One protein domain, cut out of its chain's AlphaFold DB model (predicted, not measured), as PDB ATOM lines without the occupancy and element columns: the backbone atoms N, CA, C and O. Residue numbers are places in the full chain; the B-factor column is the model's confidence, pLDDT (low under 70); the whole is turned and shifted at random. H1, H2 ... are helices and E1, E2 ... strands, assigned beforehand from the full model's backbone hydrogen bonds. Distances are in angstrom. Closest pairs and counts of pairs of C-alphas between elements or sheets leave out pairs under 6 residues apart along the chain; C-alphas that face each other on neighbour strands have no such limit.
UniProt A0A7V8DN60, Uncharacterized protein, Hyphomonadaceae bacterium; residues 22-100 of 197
ATOM      1  N   TRP A  22      -2.939 -15.238  38.532       93.62
ATOM      2  CA  TRP A  22      -2.997 -15.728  39.901       93.62
ATOM      3  C   TRP A  22      -2.312 -14.722  40.822       93.62
ATOM      4  O   TRP A  22      -1.132 -14.423  40.647       93.62
ATOM      5  N   VAL A  23      -3.043 -14.219  41.813       93.31
ATOM      6  CA  VAL A  23      -2.545 -13.256  42.803       93.31
ATOM      7  C   VAL A  23      -2.539 -13.918  44.174       93.31
ATOM      8  O   VAL A  23      -3.474 -14.634  44.514       93.31
ATOM      9  N   ASN A  24      -1.487 -13.717  44.967       93.50
ATOM     10  CA  ASN A  24      -1.387 -14.317  46.299       93.50
ATOM     11  C   ASN A  24      -2.561 -13.867  47.188       93.50
ATOM     12  O   ASN A  24      -2.836 -12.674  47.281       93.50
ATOM     13  N   GLY A  25      -3.242 -14.819  47.830       89.62
ATOM     14  CA  GLY A  25      -4.437 -14.554  48.625       89.62
ATOM     15  C   GLY A  25      -4.177 -13.843  49.953       89.62
ATOM     16  O   GLY A  25      -5.088 -13.223  50.480       89.62
ATOM     17  N   GLN A  26      -2.959 -13.923  50.506       88.00
ATOM     18  CA  GLN A  26      -2.526 -13.233  51.735       88.00
ATOM     19  C   GLN A  26      -3.492 -13.351  52.936       88.00
ATOM     20  O   GLN A  26      -3.552 -12.463  53.783       88.00
ATOM     21  N   GLY A  27      -4.264 -14.443  53.020       86.31
ATOM     22  CA  GLY A  27      -5.288 -14.630  54.055       86.31
ATOM     23  C   GLY A  27      -6.478 -13.665  53.951       86.31
ATOM     24  O   GLY A  27      -7.226 -13.516  54.912       86.31
ATOM     25  N   GLN A  28      -6.651 -13.006  52.807       88.75
ATOM     26  CA  GLN A  28      -7.753 -12.109  52.491       88.75
ATOM     27  C   GLN A  28      -8.697 -12.749  51.470       88.75
ATOM     28  O   GLN A  28      -8.313 -13.613  50.675       88.75
ATOM     29  N   SER A  29      -9.945 -12.286  51.440       90.25
ATOM     30  CA  SER A  29     -10.896 -12.740  50.434       90.25
ATOM     31  C   SER A  29     -10.438 -12.353  49.027       90.25
ATOM     32  O   SER A  29      -9.844 -11.291  48.804       90.25
ATOM     33  N   CYS A  30     -10.752 -13.191  48.045       91.50
ATOM     34  CA  CYS A  30     -10.302 -12.966  46.677       91.50
ATOM     35  C   CYS A  30     -10.878 -11.698  46.045       91.50
ATOM     36  O   CYS A  30     -10.239 -11.117  45.168       91.50
ATOM     37  N   ASP A  31     -12.026 -11.199  46.515       89.19
ATOM     38  CA  ASP A  31     -12.511  -9.890  46.083       89.19
ATOM     39  C   ASP A  31     -11.643  -8.733  46.572       89.19
ATOM     40  O   ASP A  31     -11.437  -7.787  45.816       89.19
ATOM     41  N   ASN A  32     -11.105  -8.810  47.788       88.25
ATOM     42  CA  ASN A  32     -10.201  -7.791  48.311       88.25
ATOM     43  C   ASN A  32      -8.836  -7.862  47.615       88.25
ATOM     44  O   ASN A  32      -8.347  -6.838  47.141       88.25
ATOM     45  N   VAL A  33      -8.282  -9.070  47.465       90.44
ATOM     46  CA  VAL A  33      -6.990  -9.318  46.798       90.44
ATOM     47  C   VAL A  33      -6.999  -8.790  45.366       90.44
ATOM     48  O   VAL A  33      -6.134  -8.003  44.980       90.44
ATOM     49  N   CYS A  34      -8.000  -9.174  44.570       89.38
ATOM     50  CA  CYS A  34      -8.044  -8.768  43.170       89.38
ATOM     51  C   CYS A  34      -8.301  -7.267  43.011       89.38
ATOM     52  O   CYS A  34      -7.643  -6.635  42.185       89.38
ATOM     53  N   ARG A  35      -9.186  -6.670  43.824       87.50
ATOM     54  CA  ARG A  35      -9.443  -5.221  43.772       87.50
ATOM     55  C   ARG A  35      -8.222  -4.402  44.172       87.50
ATOM     56  O   ARG A  35      -7.939  -3.400  43.522       87.50
ATOM     57  N   ALA A  36      -7.484  -4.835  45.195       84.88
ATOM     58  CA  ALA A  36      -6.228  -4.200  45.588       84.88
ATOM     59  C   ALA A  36      -5.175  -4.273  44.467       84.88
ATOM     60  O   ALA A  36      -4.399  -3.339  44.288       84.88
ATOM     61  N   ALA A  37      -5.205  -5.337  43.658       83.62
ATOM     62  CA  ALA A  37      -4.374  -5.503  42.467       83.62
ATOM     63  C   ALA A  37      -4.923  -4.797  41.204       83.62
ATOM     64  O   ALA A  37      -4.454  -5.067  40.097       83.62
ATOM     65  N   GLY A  38      -5.939  -3.930  41.325       82.06
ATOM     66  CA  GLY A  38      -6.541  -3.224  40.184       82.06
ATOM     67  C   GLY A  38      -7.253  -4.146  39.186       82.06
ATOM     68  O   GLY A  38      -7.383  -3.810  38.011       82.06
ATOM     69  N   SER A  39      -7.677  -5.322  39.640       87.19
ATOM     70  CA  SER A  39      -8.277  -6.392  38.845       87.19
ATOM     71  C   SER A  39      -9.635  -6.803  39.423       87.19
ATOM     72  O   SER A  39     -10.027  -6.390  40.515       87.19
ATOM     73  N   SER A  40     -10.375  -7.640  38.699       87.31
ATOM     74  CA  SER A  40     -11.632  -8.216  39.191       87.31
ATOM     75  C   SER A  40     -11.436  -9.689  39.562       87.31
ATOM     76  O   SER A  40     -10.696 -10.385  38.869       87.31
ATOM     77  N   PRO A  41     -12.059 -10.201  40.639       90.81
ATOM     78  CA  PRO A  41     -11.993 -11.625  40.951       90.81
ATOM     79  C   PRO A  41     -12.810 -12.439  39.944       90.81
ATOM     80  O   PRO A  41     -13.872 -12.003  39.494       90.81
ATOM     81  N   VAL A  42     -12.348 -13.644  39.615       91.44
ATOM     82  CA  VAL A  42     -13.140 -14.584  38.812       91.44
ATOM     83  C   VAL A  42     -14.199 -15.239  39.696       91.44
ATOM     84  O   VAL A  42     -13.884 -15.818  40.734       91.44
ATOM     85  N   VAL A  43     -15.460 -15.159  39.277       91.25
ATOM     86  CA  VAL A  43     -16.614 -15.740  39.979       91.25
ATOM     87  C   VAL A  43     -16.823 -17.191  39.545       91.25
ATOM     88  O   VAL A  43     -16.903 -17.462  38.351       91.25
ATOM     89  N   SER A  44     -16.942 -18.112  40.503       88.69
ATOM     90  CA  SER A  44     -17.278 -19.526  40.263       88.69
ATOM     91  C   SER A  44     -18.743 -19.866  40.542       88.69
ATOM     92  O   SER A  44     -19.216 -20.912  40.106       88.69
ATOM     93  N   GLY A  45     -19.480 -18.998  41.240       83.31
ATOM     94  CA  GLY A  45     -20.906 -19.180  41.505       83.31
ATOM     95  C   GLY A  45     -21.432 -18.261  42.602       83.31
ATOM     96  O   GLY A  45     -20.737 -17.352  43.059       83.31
ATOM     97  N   THR A  46     -22.652 -18.538  43.057       80.94
ATOM     98  CA  THR A  46     -23.327 -17.771  44.111       80.94
ATOM     99  C   THR A  46     -24.005 -18.722  45.095       80.94
ATOM    100  O   THR A  46     -24.667 -19.674  44.687       80.94
ATOM    101  N   TYR A  47     -23.843 -18.471  46.389       75.94
ATOM    102  CA  TYR A  47     -24.540 -19.167  47.460       75.94
ATOM    103  C   TYR A  47     -25.998 -18.698  47.553       75.94
ATOM    104  O   TYR A  47     -26.341 -17.597  47.128       75.94
ATOM    105  N   ILE A  48     -26.865 -19.512  48.153       72.25
ATOM    106  CA  ILE A  48     -28.311 -19.238  48.252       72.25
ATOM    107  C   ILE A  48     -28.650 -17.918  48.964       72.25
ATOM    108  O   ILE A  48     -29.707 -17.349  48.725       72.25
ATOM    109  N   ASN A  49     -27.746 -17.394  49.797       71.94
ATOM    110  CA  ASN A  49     -27.899 -16.093  50.458       71.94
ATOM    111  C   ASN A  49     -27.376 -14.903  49.618       71.94
ATOM    112  O   ASN A  49     -27.264 -13.789  50.126       71.94
ATOM    113  N   GLY A  50     -26.993 -15.134  48.358       68.44
ATOM    114  CA  GLY A  50     -26.469 -14.122  47.442       68.44
ATOM    115  C   GLY A  50     -24.962 -13.851  47.539       68.44
ATOM    116  O   GLY A  50     -24.461 -13.020  46.782       68.44
ATOM    117  N   GLN A  51     -24.220 -14.522  48.426       76.19
ATOM    118  CA  GLN A  51     -22.761 -14.386  48.510       76.19
ATOM    119  C   GLN A  51     -22.062 -15.086  47.345       76.19
ATOM    120  O   GLN A  51     -22.417 -16.194  46.964       76.19
ATOM    121  N   THR A  52     -21.044 -14.448  46.780       82.75
ATOM    122  CA  THR A  52     -20.313 -14.973  45.622       82.75
ATOM    123  C   THR A  52     -19.184 -15.910  46.046       82.75
ATOM    124  O   THR A  52     -18.460 -15.618  46.996       82.75
ATOM    125  N   PHE A  53     -19.011 -17.000  45.300       89.62
ATOM    126  CA  PHE A  53     -17.824 -17.846  45.339       89.62
ATOM    127  C   PHE A  53     -16.804 -17.326  44.323       89.62
ATOM    128  O   PHE A  53     -17.142 -17.106  43.157       89.62
ATOM    129  N   PHE A  54     -15.559 -17.136  44.750       92.75
ATOM    130  CA  PHE A  54     -14.466 -16.737  43.863       92.75
ATOM    131  C   PHE A  54     -13.529 -17.904  43.589       92.75
ATOM    132  O   PHE A  54     -13.262 -18.699  44.485       92.75
ATOM    133  N   VAL A  55     -12.991 -17.979  42.373       95.38
ATOM    134  CA  VAL A  55     -11.997 -18.990  42.002       95.38
ATOM    135  C   VAL A  55     -10.690 -18.726  42.748       95.38
ATOM    136  O   VAL A  55     -10.111 -17.640  42.668       95.38
ATOM    137  N   CYS A  56     -10.196 -19.752  43.428       95.88
ATOM    138  CA  CYS A  56      -8.881 -19.766  44.055       95.88
ATOM    139  C   CYS A  56      -8.156 -21.081  43.742       95.88
ATOM    140  O   CYS A  56      -8.741 -22.013  43.188       95.88
ATOM    141  N   ALA A  57      -6.872 -21.154  44.077       96.81
ATOM    142  CA  ALA A  57      -6.101 -22.383  44.030       96.81
ATOM    143  C   ALA A  57      -5.164 -22.484  45.230       96.81
ATOM    144  O   ALA A  57      -4.558 -21.493  45.636       96.81
ATOM    145  N   ALA A  58      -5.003 -23.690  45.764       95.62
ATOM    146  CA  ALA A  58      -4.094 -23.959  46.871       95.62
ATOM    147  C   ALA A  58      -3.248 -25.201  46.604       95.62
ATOM    148  O   ALA A  58      -3.714 -26.164  45.994       95.62
ATOM    149  N   ASN A  59      -2.002 -25.180  47.074       93.69
ATOM    150  CA  ASN A  59      -1.074 -26.302  46.969       93.69
ATOM    151  C   ASN A  59      -1.018 -27.065  48.296       93.69
ATOM    152  O   ASN A  59      -0.061 -26.952  49.066       93.69
ATOM    153  N   GLN A  60      -2.087 -27.801  48.593       90.81
ATOM    154  CA  GLN A  60      -2.174 -28.573  49.826       90.81
ATOM    155  C   GLN A  60      -1.092 -29.663  49.839       90.81
ATOM    156  O   GLN A  60      -1.000 -30.461  48.907       90.81
ATOM    157  N   ASN A  61      -0.278 -29.688  50.900       87.81
ATOM    158  CA  ASN A  61       0.798 -30.666  51.111       87.81
ATOM    159  C   ASN A  61       1.890 -30.702  50.012       87.81
ATOM    160  O   ASN A  61       2.661 -31.653  49.938       87.81
ATOM    161  N   GLY A  62       1.974 -29.682  49.151       88.88
ATOM    162  CA  GLY A  62       2.979 -29.637  48.083       88.88
ATOM    163  C   GLY A  62       2.716 -30.590  46.908       88.88
ATOM    164  O   GLY A  62       3.592 -30.760  46.066       88.88
ATOM    165  N   GLU A  63       1.529 -31.196  46.819       90.50
ATOM    166  CA  GLU A  63       1.166 -32.174  45.777       90.50
ATOM    167  C   GLU A  63       0.753 -31.536  44.439       90.50
ATOM    168  O   GLU A  63       0.447 -32.238  43.475       90.50
ATOM    169  N   GLY A  64       0.709 -30.206  44.377       88.69
ATOM    170  CA  GLY A  64       0.260 -29.432  43.229       88.69
ATOM    171  C   GLY A  64      -0.937 -28.543  43.557       88.69
ATOM    172  O   GLY A  64      -1.711 -28.796  44.484       88.69
ATOM    173  N   PHE A  65      -1.091 -27.471  42.779       92.00
ATOM    174  CA  PHE A  65      -2.204 -26.543  42.940       92.00
ATOM    175  C   PHE A  65      -3.520 -27.186  42.510       92.00
ATOM    176  O   PHE A  65      -3.663 -27.662  41.385       92.00
ATOM    177  N   ARG A  66      -4.499 -27.148  43.409       94.62
ATOM    178  CA  ARG A  66      -5.866 -27.603  43.170       94.62
ATOM    179  C   ARG A  66      -6.774 -26.386  43.133       94.62
ATOM    180  O   ARG A  66      -6.651 -25.513  43.990       94.62
ATOM    181  N   ALA A  67      -7.653 -26.323  42.137       95.06
ATOM    182  CA  ALA A  67      -8.665 -25.279  42.060       95.06
ATOM    183  C   ALA A  67      -9.708 -25.457  43.173       95.06
ATOM    184  O   ALA A  67      -9.990 -26.578  43.604       95.06
ATOM    185  N   GLY A  68     -10.273 -24.343  43.617       95.06
ATOM    186  CA  GLY A  68     -11.212 -24.280  44.724       95.06
ATOM    187  C   GLY A  68     -12.032 -23.002  44.716       95.06
ATOM    188  O   GLY A  68     -12.013 -22.238  43.743       95.06
ATOM    189  N   TYR A  69     -12.733 -22.757  45.822       93.56
ATOM    190  CA  TYR A  69     -13.499 -21.531  46.011       93.56
ATOM    191  C   TYR A  69     -13.165 -20.794  47.312       93.56
ATOM    192  O   TYR A  69     -12.852 -21.384  48.344       93.56
ATOM    193  N   ASN A  70     -13.247 -19.468  47.247       93.19
ATOM    194  CA  ASN A  70     -13.100 -18.545  48.368       93.19
ATOM    195  C   ASN A  70     -14.441 -17.820  48.610       93.19
ATOM    196  O   ASN A  70     -15.104 -17.410  47.655       93.19
ATOM    197  N   LEU A  71     -14.857 -17.705  49.876       83.19
ATOM    198  CA  LEU A  71     -16.177 -17.202  50.303       83.19
ATOM    199  C   LEU A  71     -16.168 -15.693  50.631       83.19
ATOM    200  O   LEU A  71     -15.107 -15.095  50.782       83.19
ATOM    201  N   ARG A  72     -17.346 -15.085  50.825       71.94
ATOM    202  CA  ARG A  72     -17.532 -13.844  51.621       71.94
ATOM    203  C   ARG A  72     -18.295 -14.190  52.911       71.94
ATOM    204  O   ARG A  72     -19.109 -15.109  52.840       71.94
ATOM    205  N   PRO A  73     -18.137 -13.471  54.049       61.00
ATOM    206  CA  PRO A  73     -17.465 -12.177  54.276       61.00
ATOM    207  C   PRO A  73     -16.028 -12.282  54.857       61.00
ATOM    208  O   PRO A  73     -15.427 -13.346  54.804       61.00
ATOM    209  N   GLU A  74     -15.480 -11.160  55.360       46.56
ATOM    210  CA  GLU A  74     -14.068 -10.849  55.717       46.56
ATOM    211  C   GLU A  74     -13.258 -11.895  56.507       46.56
ATOM    212  O   GLU A  74     -12.034 -11.814  56.515       46.56
ATOM    213  N   TRP A  75     -13.882 -12.901  57.123       58.84
ATOM    214  CA  TRP A  75     -13.158 -14.036  57.710       58.84
ATOM    215  C   TRP A  75     -12.654 -15.042  56.669       58.84
ATOM    216  O   TRP A  75     -11.964 -15.986  57.038       58.84
ATOM    217  N   SER A  76     -13.005 -14.885  55.389       65.12
ATOM    218  CA  SER A  76     -12.594 -15.781  54.307       65.12
ATOM    219  C   SER A  76     -11.095 -15.678  54.018       65.12
ATOM    220  O   SER A  76     -10.639 -15.001  53.097       65.12
ATOM    221  N   ASN A  77     -10.340 -16.386  54.844       85.38
ATOM    222  CA  ASN A  77      -8.890 -16.500  54.851       85.38
ATOM    223  C   ASN A  77      -8.427 -17.877  54.349       85.38
ATOM    224  O   ASN A  77      -7.321 -18.316  54.671       85.38
ATOM    225  N   ALA A  78      -9.290 -18.580  53.609       92.06
ATOM    226  CA  ALA A  78      -9.022 -19.913  53.098       92.06
ATOM    227  C   ALA A  78      -9.539 -20.106  51.667       92.06
ATOM    228  O   ALA A  78     -10.542 -19.521  51.249       92.06
ATOM    229  N   CYS A  79      -8.856 -20.978  50.935       94.44
ATOM    230  CA  CYS A  79      -9.332 -21.560  49.691       94.44
ATOM    231  C   CYS A  79      -9.800 -22.989  49.958       94.44
ATOM    232  O   CYS A  79      -9.007 -23.825  50.398       94.44
ATOM    233  N   TRP A  80     -11.075 -23.264  49.703       93.94
ATOM    234  CA  TRP A  80     -11.653 -24.593  49.867       93.94
ATOM    235  C   TRP A  80     -11.345 -25.436  48.636       93.94
ATOM    236  O   TRP A  80     -11.800 -25.123  47.536       93.94
ATOM    237  N   VAL A  81     -10.524 -26.470  48.817       94.94
ATOM    238  CA  VAL A  81     -10.062 -27.368  47.751       94.94
ATOM    239  C   VAL A  81     -10.342 -28.822  48.112       94.94
ATOM    240  O   VAL A  81     -10.360 -29.200  49.282       94.94
ATOM    241  N   GLY A  82     -10.520 -29.671  47.103       93.69
ATOM    242  CA  GLY A  82     -10.608 -31.115  47.308       93.69
ATOM    243  C   GLY A  82      -9.234 -31.731  47.589       93.69
ATOM    244  O   GLY A  82      -8.323 -31.594  46.775       93.69
ATOM    245  N   TRP A  83      -9.083 -32.460  48.693       92.19
ATOM    246  CA  TRP A  83      -7.874 -33.211  49.042       92.19
ATOM    247  C   TRP A  83      -8.239 -34.505  49.785       92.19
ATOM    248  O   TRP A  83      -9.044 -34.497  50.713       92.19
ATOM    249  N   GLY A  84      -7.688 -35.643  49.349       88.62
ATOM    250  CA  GLY A  84      -7.946 -36.944  49.987       88.62
ATOM    251  C   GLY A  84      -9.423 -37.374  50.018       88.62
ATOM    252  O   GLY A  84      -9.844 -38.047  50.954       88.62
ATOM    253  N   GLY A  85     -10.232 -36.947  49.037       90.06
ATOM    254  CA  GLY A  85     -11.677 -37.229  48.989       90.06
ATOM    255  C   GLY A  85     -12.530 -36.368  49.928       90.06
ATOM    256  O   GLY A  85     -13.717 -36.635  50.094       90.06
ATOM    257  N   ARG A  86     -11.937 -35.343  50.546       91.50
ATOM    258  CA  ARG A  86     -12.613 -34.377  51.415       91.50
ATOM    259  C   ARG A  86     -12.381 -32.969  50.904       91.50
ATOM    260  O   ARG A  86     -11.455 -32.717  50.139       91.50
ATOM    261  N   GLU A  87     -13.206 -32.051  51.364       91.38
ATOM    262  CA  GLU A  87     -12.960 -30.629  51.205       91.38
ATOM    263  C   GLU A  87     -12.124 -30.112  52.376       91.38
ATOM    264  O   GLU A  87     -12.408 -30.419  53.537       91.38
ATOM    265  N   VAL A  88     -11.070 -29.361  52.069       92.12
ATOM    266  CA  VAL A  88     -10.149 -28.796  53.058       92.12
ATOM    267  C   VAL A  88      -9.960 -27.303  52.817       92.12
ATOM    268  O   VAL A  88      -9.842 -26.858  51.676       92.12
ATOM    269  N   GLY A  89      -9.924 -26.527  53.900       92.88
ATOM    270  CA  GLY A  89      -9.640 -25.095  53.854       92.88
ATOM    271  C   GLY A  89      -8.139 -24.839  53.936       92.88
ATOM    272  O   GLY A  89      -7.538 -25.009  54.995       92.88
ATOM    273  N   ALA A  90      -7.530 -24.425  52.827       92.56
ATOM    274  CA  ALA A  90      -6.111 -24.087  52.773       92.56
ATOM    275  C   ALA A  90      -5.892 -22.592  53.041       92.56
ATOM    276  O   ALA A  90      -6.456 -21.751  52.343       92.56
ATOM    277  N   SER A  91      -5.036 -22.252  54.008       89.81
ATOM    278  CA  SER A  91      -4.705 -20.861  54.368       89.81
ATOM    279  C   SER A  91      -3.666 -20.210  53.449       89.81
ATOM    280  O   SER A  91      -3.571 -18.988  53.379       89.81
ATOM    281  N   SER A  92      -2.893 -21.017  52.717       91.88
ATOM    282  CA  SER A  92      -1.965 -20.563  51.676       91.88
ATOM    283  C   SER A  92      -2.560 -20.849  50.302       91.88
ATOM    284  O   SER A  92      -2.649 -22.003  49.880       91.88
ATOM    285  N   TYR A  93      -2.987 -19.795  49.612       94.56
ATOM    286  CA  TYR A  93      -3.694 -19.891  48.338       94.56
ATOM    287  C   TYR A  93      -3.426 -18.682  47.445       94.56
ATOM    288  O   TYR A  93      -2.941 -17.641  47.891       94.56
ATOM    289  N   SER A  94      -3.788 -18.834  46.178       95.88
ATOM    290  CA  SER A  94      -3.814 -17.774  45.180       95.88
ATOM    291  C   SER A  94      -5.240 -17.568  44.686       95.88
ATOM    292  O   SER A  94      -5.982 -18.523  44.471       95.88
ATOM    293  N   CYS A  95      -5.621 -16.317  44.489       94.88
ATOM    294  CA  CYS A  95      -6.881 -15.901  43.901       94.88
ATOM    295  C   CYS A  95      -6.729 -15.758  42.393       94.88
ATOM    296  O   CYS A  95      -5.738 -15.198  41.920       94.88
ATOM    297  N   MET A  96      -7.712 -16.244  41.636       95.38
ATOM    298  CA  MET A  96      -7.759 -15.967  40.208       95.38
ATOM    299  C   MET A  96      -8.347 -14.577  40.004       95.38
ATOM    300  O   MET A  96      -9.540 -14.341  40.222       95.38
ATOM    301  N   CYS A  97      -7.500 -13.669  39.554       92.81
ATOM    302  CA  CYS A  97      -7.892 -12.343  39.144       92.81
ATOM    303  C   CYS A  97      -7.923 -12.298  37.623       92.81
ATOM    304  O   CYS A  97      -7.109 -12.890  36.926       92.81
ATOM    305  N   THR A  98      -8.890 -11.593  37.081       88.81
ATOM    306  CA  THR A  98      -8.892 -11.208  35.682       88.81
ATOM    307  C   THR A  98      -8.444  -9.767  35.660       88.81
ATOM    308  O   THR A  98      -9.042  -8.934  36.354       88.81
ATOM    309  N   GLY A  99      -7.405  -9.486  34.863       76.50
ATOM    310  CA  GLY A  99      -7.047  -8.118  34.529       76.50
ATOM    311  C   GLY A  99      -8.329  -7.373  34.210       76.50
ATOM    312  O   GLY A  99      -9.239  -7.936  33.586       76.50
ATOM    313  N   ASN A 100      -8.453  -6.166  34.749       61.00
ATOM    314  CA  ASN A 100      -9.619  -5.364  34.472       61.00
ATOM    315  C   ASN A 100      -9.707  -5.303  32.943       61.00
ATOM    316  O   ASN A 100      -8.886  -4.654  32.291       61.00
TER     317      ASN A 100
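What this domain is: This is residues 22 to 100 of the 197 residues of an uncharacterized protein of Hyphomonadaceae bacterium (UniProt A0A7V8DN60). One strongly twisted sheet of antiparallel strands runs through the whole, with the short helix H1 packed over E8 towards one end and the hairpin of E6 and E7 at the far end. The long strands E4 and E8 pair with each other, and each has further strands beside it, which makes the sheet branched. The printed part has 79 residues with one named helix and eight named strands, in the order E1 H1 E2 E3 E4 E5 E6 E7 E8, and is mostly strand. It is compact, with a radius of gyration of the C-alphas of 11.6 A and spans of 33 by 27 by 19 A.

How they stand to each other: Start at E1, residues 22 to 24, antiparallel to E8, residues 93 to 99; N 23 and O 95 are 2.9 A apart. H1, residues 30 to 36, is on the sheet, over E8, at a height over the sheet of 7.0 A; the closest C-alphas of H1 and E8, Cys 30 and Cys 95, are 5.3 A apart. Every O i to N i+4 pair in H1 is within hydrogen-bond range. E2, residues 39 to 41, is antiparallel to E8, with N 98 and O 40 at 2.8 A. Then follow a meander, each strand the antiparallel neighbour of the one before: E3, residues 43 to 46, E4, 52 to 58, E5, 66 to 70, E6, 79 to 83, and E7, 86 to 90. Look for N 44 and O 53 at 2.8 A, N 68 and O 56 at 2.8 A, N 80 and O 69 at 2.9 A, and N 83 and O 86 at 2.8 A. E4 and E8 are antiparallel, with N 57 and O 94 at 2.8 A.

Where its parts are: Find C-alpha 22 at (-2.997, -15.728, 39.901), where E1 begins. E4 runs 18.6 A from C-alpha 52; E8 runs 18.5 A to C-alpha 99 at (-7.047, -8.118, 34.529).

The domain as a whole: The farthest C-alphas, Gly 38 and Gly 85, are 35.5 A apart. The printed part has no cut and no long link. Residues 50, 73 to 76 and 100 have pLDDT under 70.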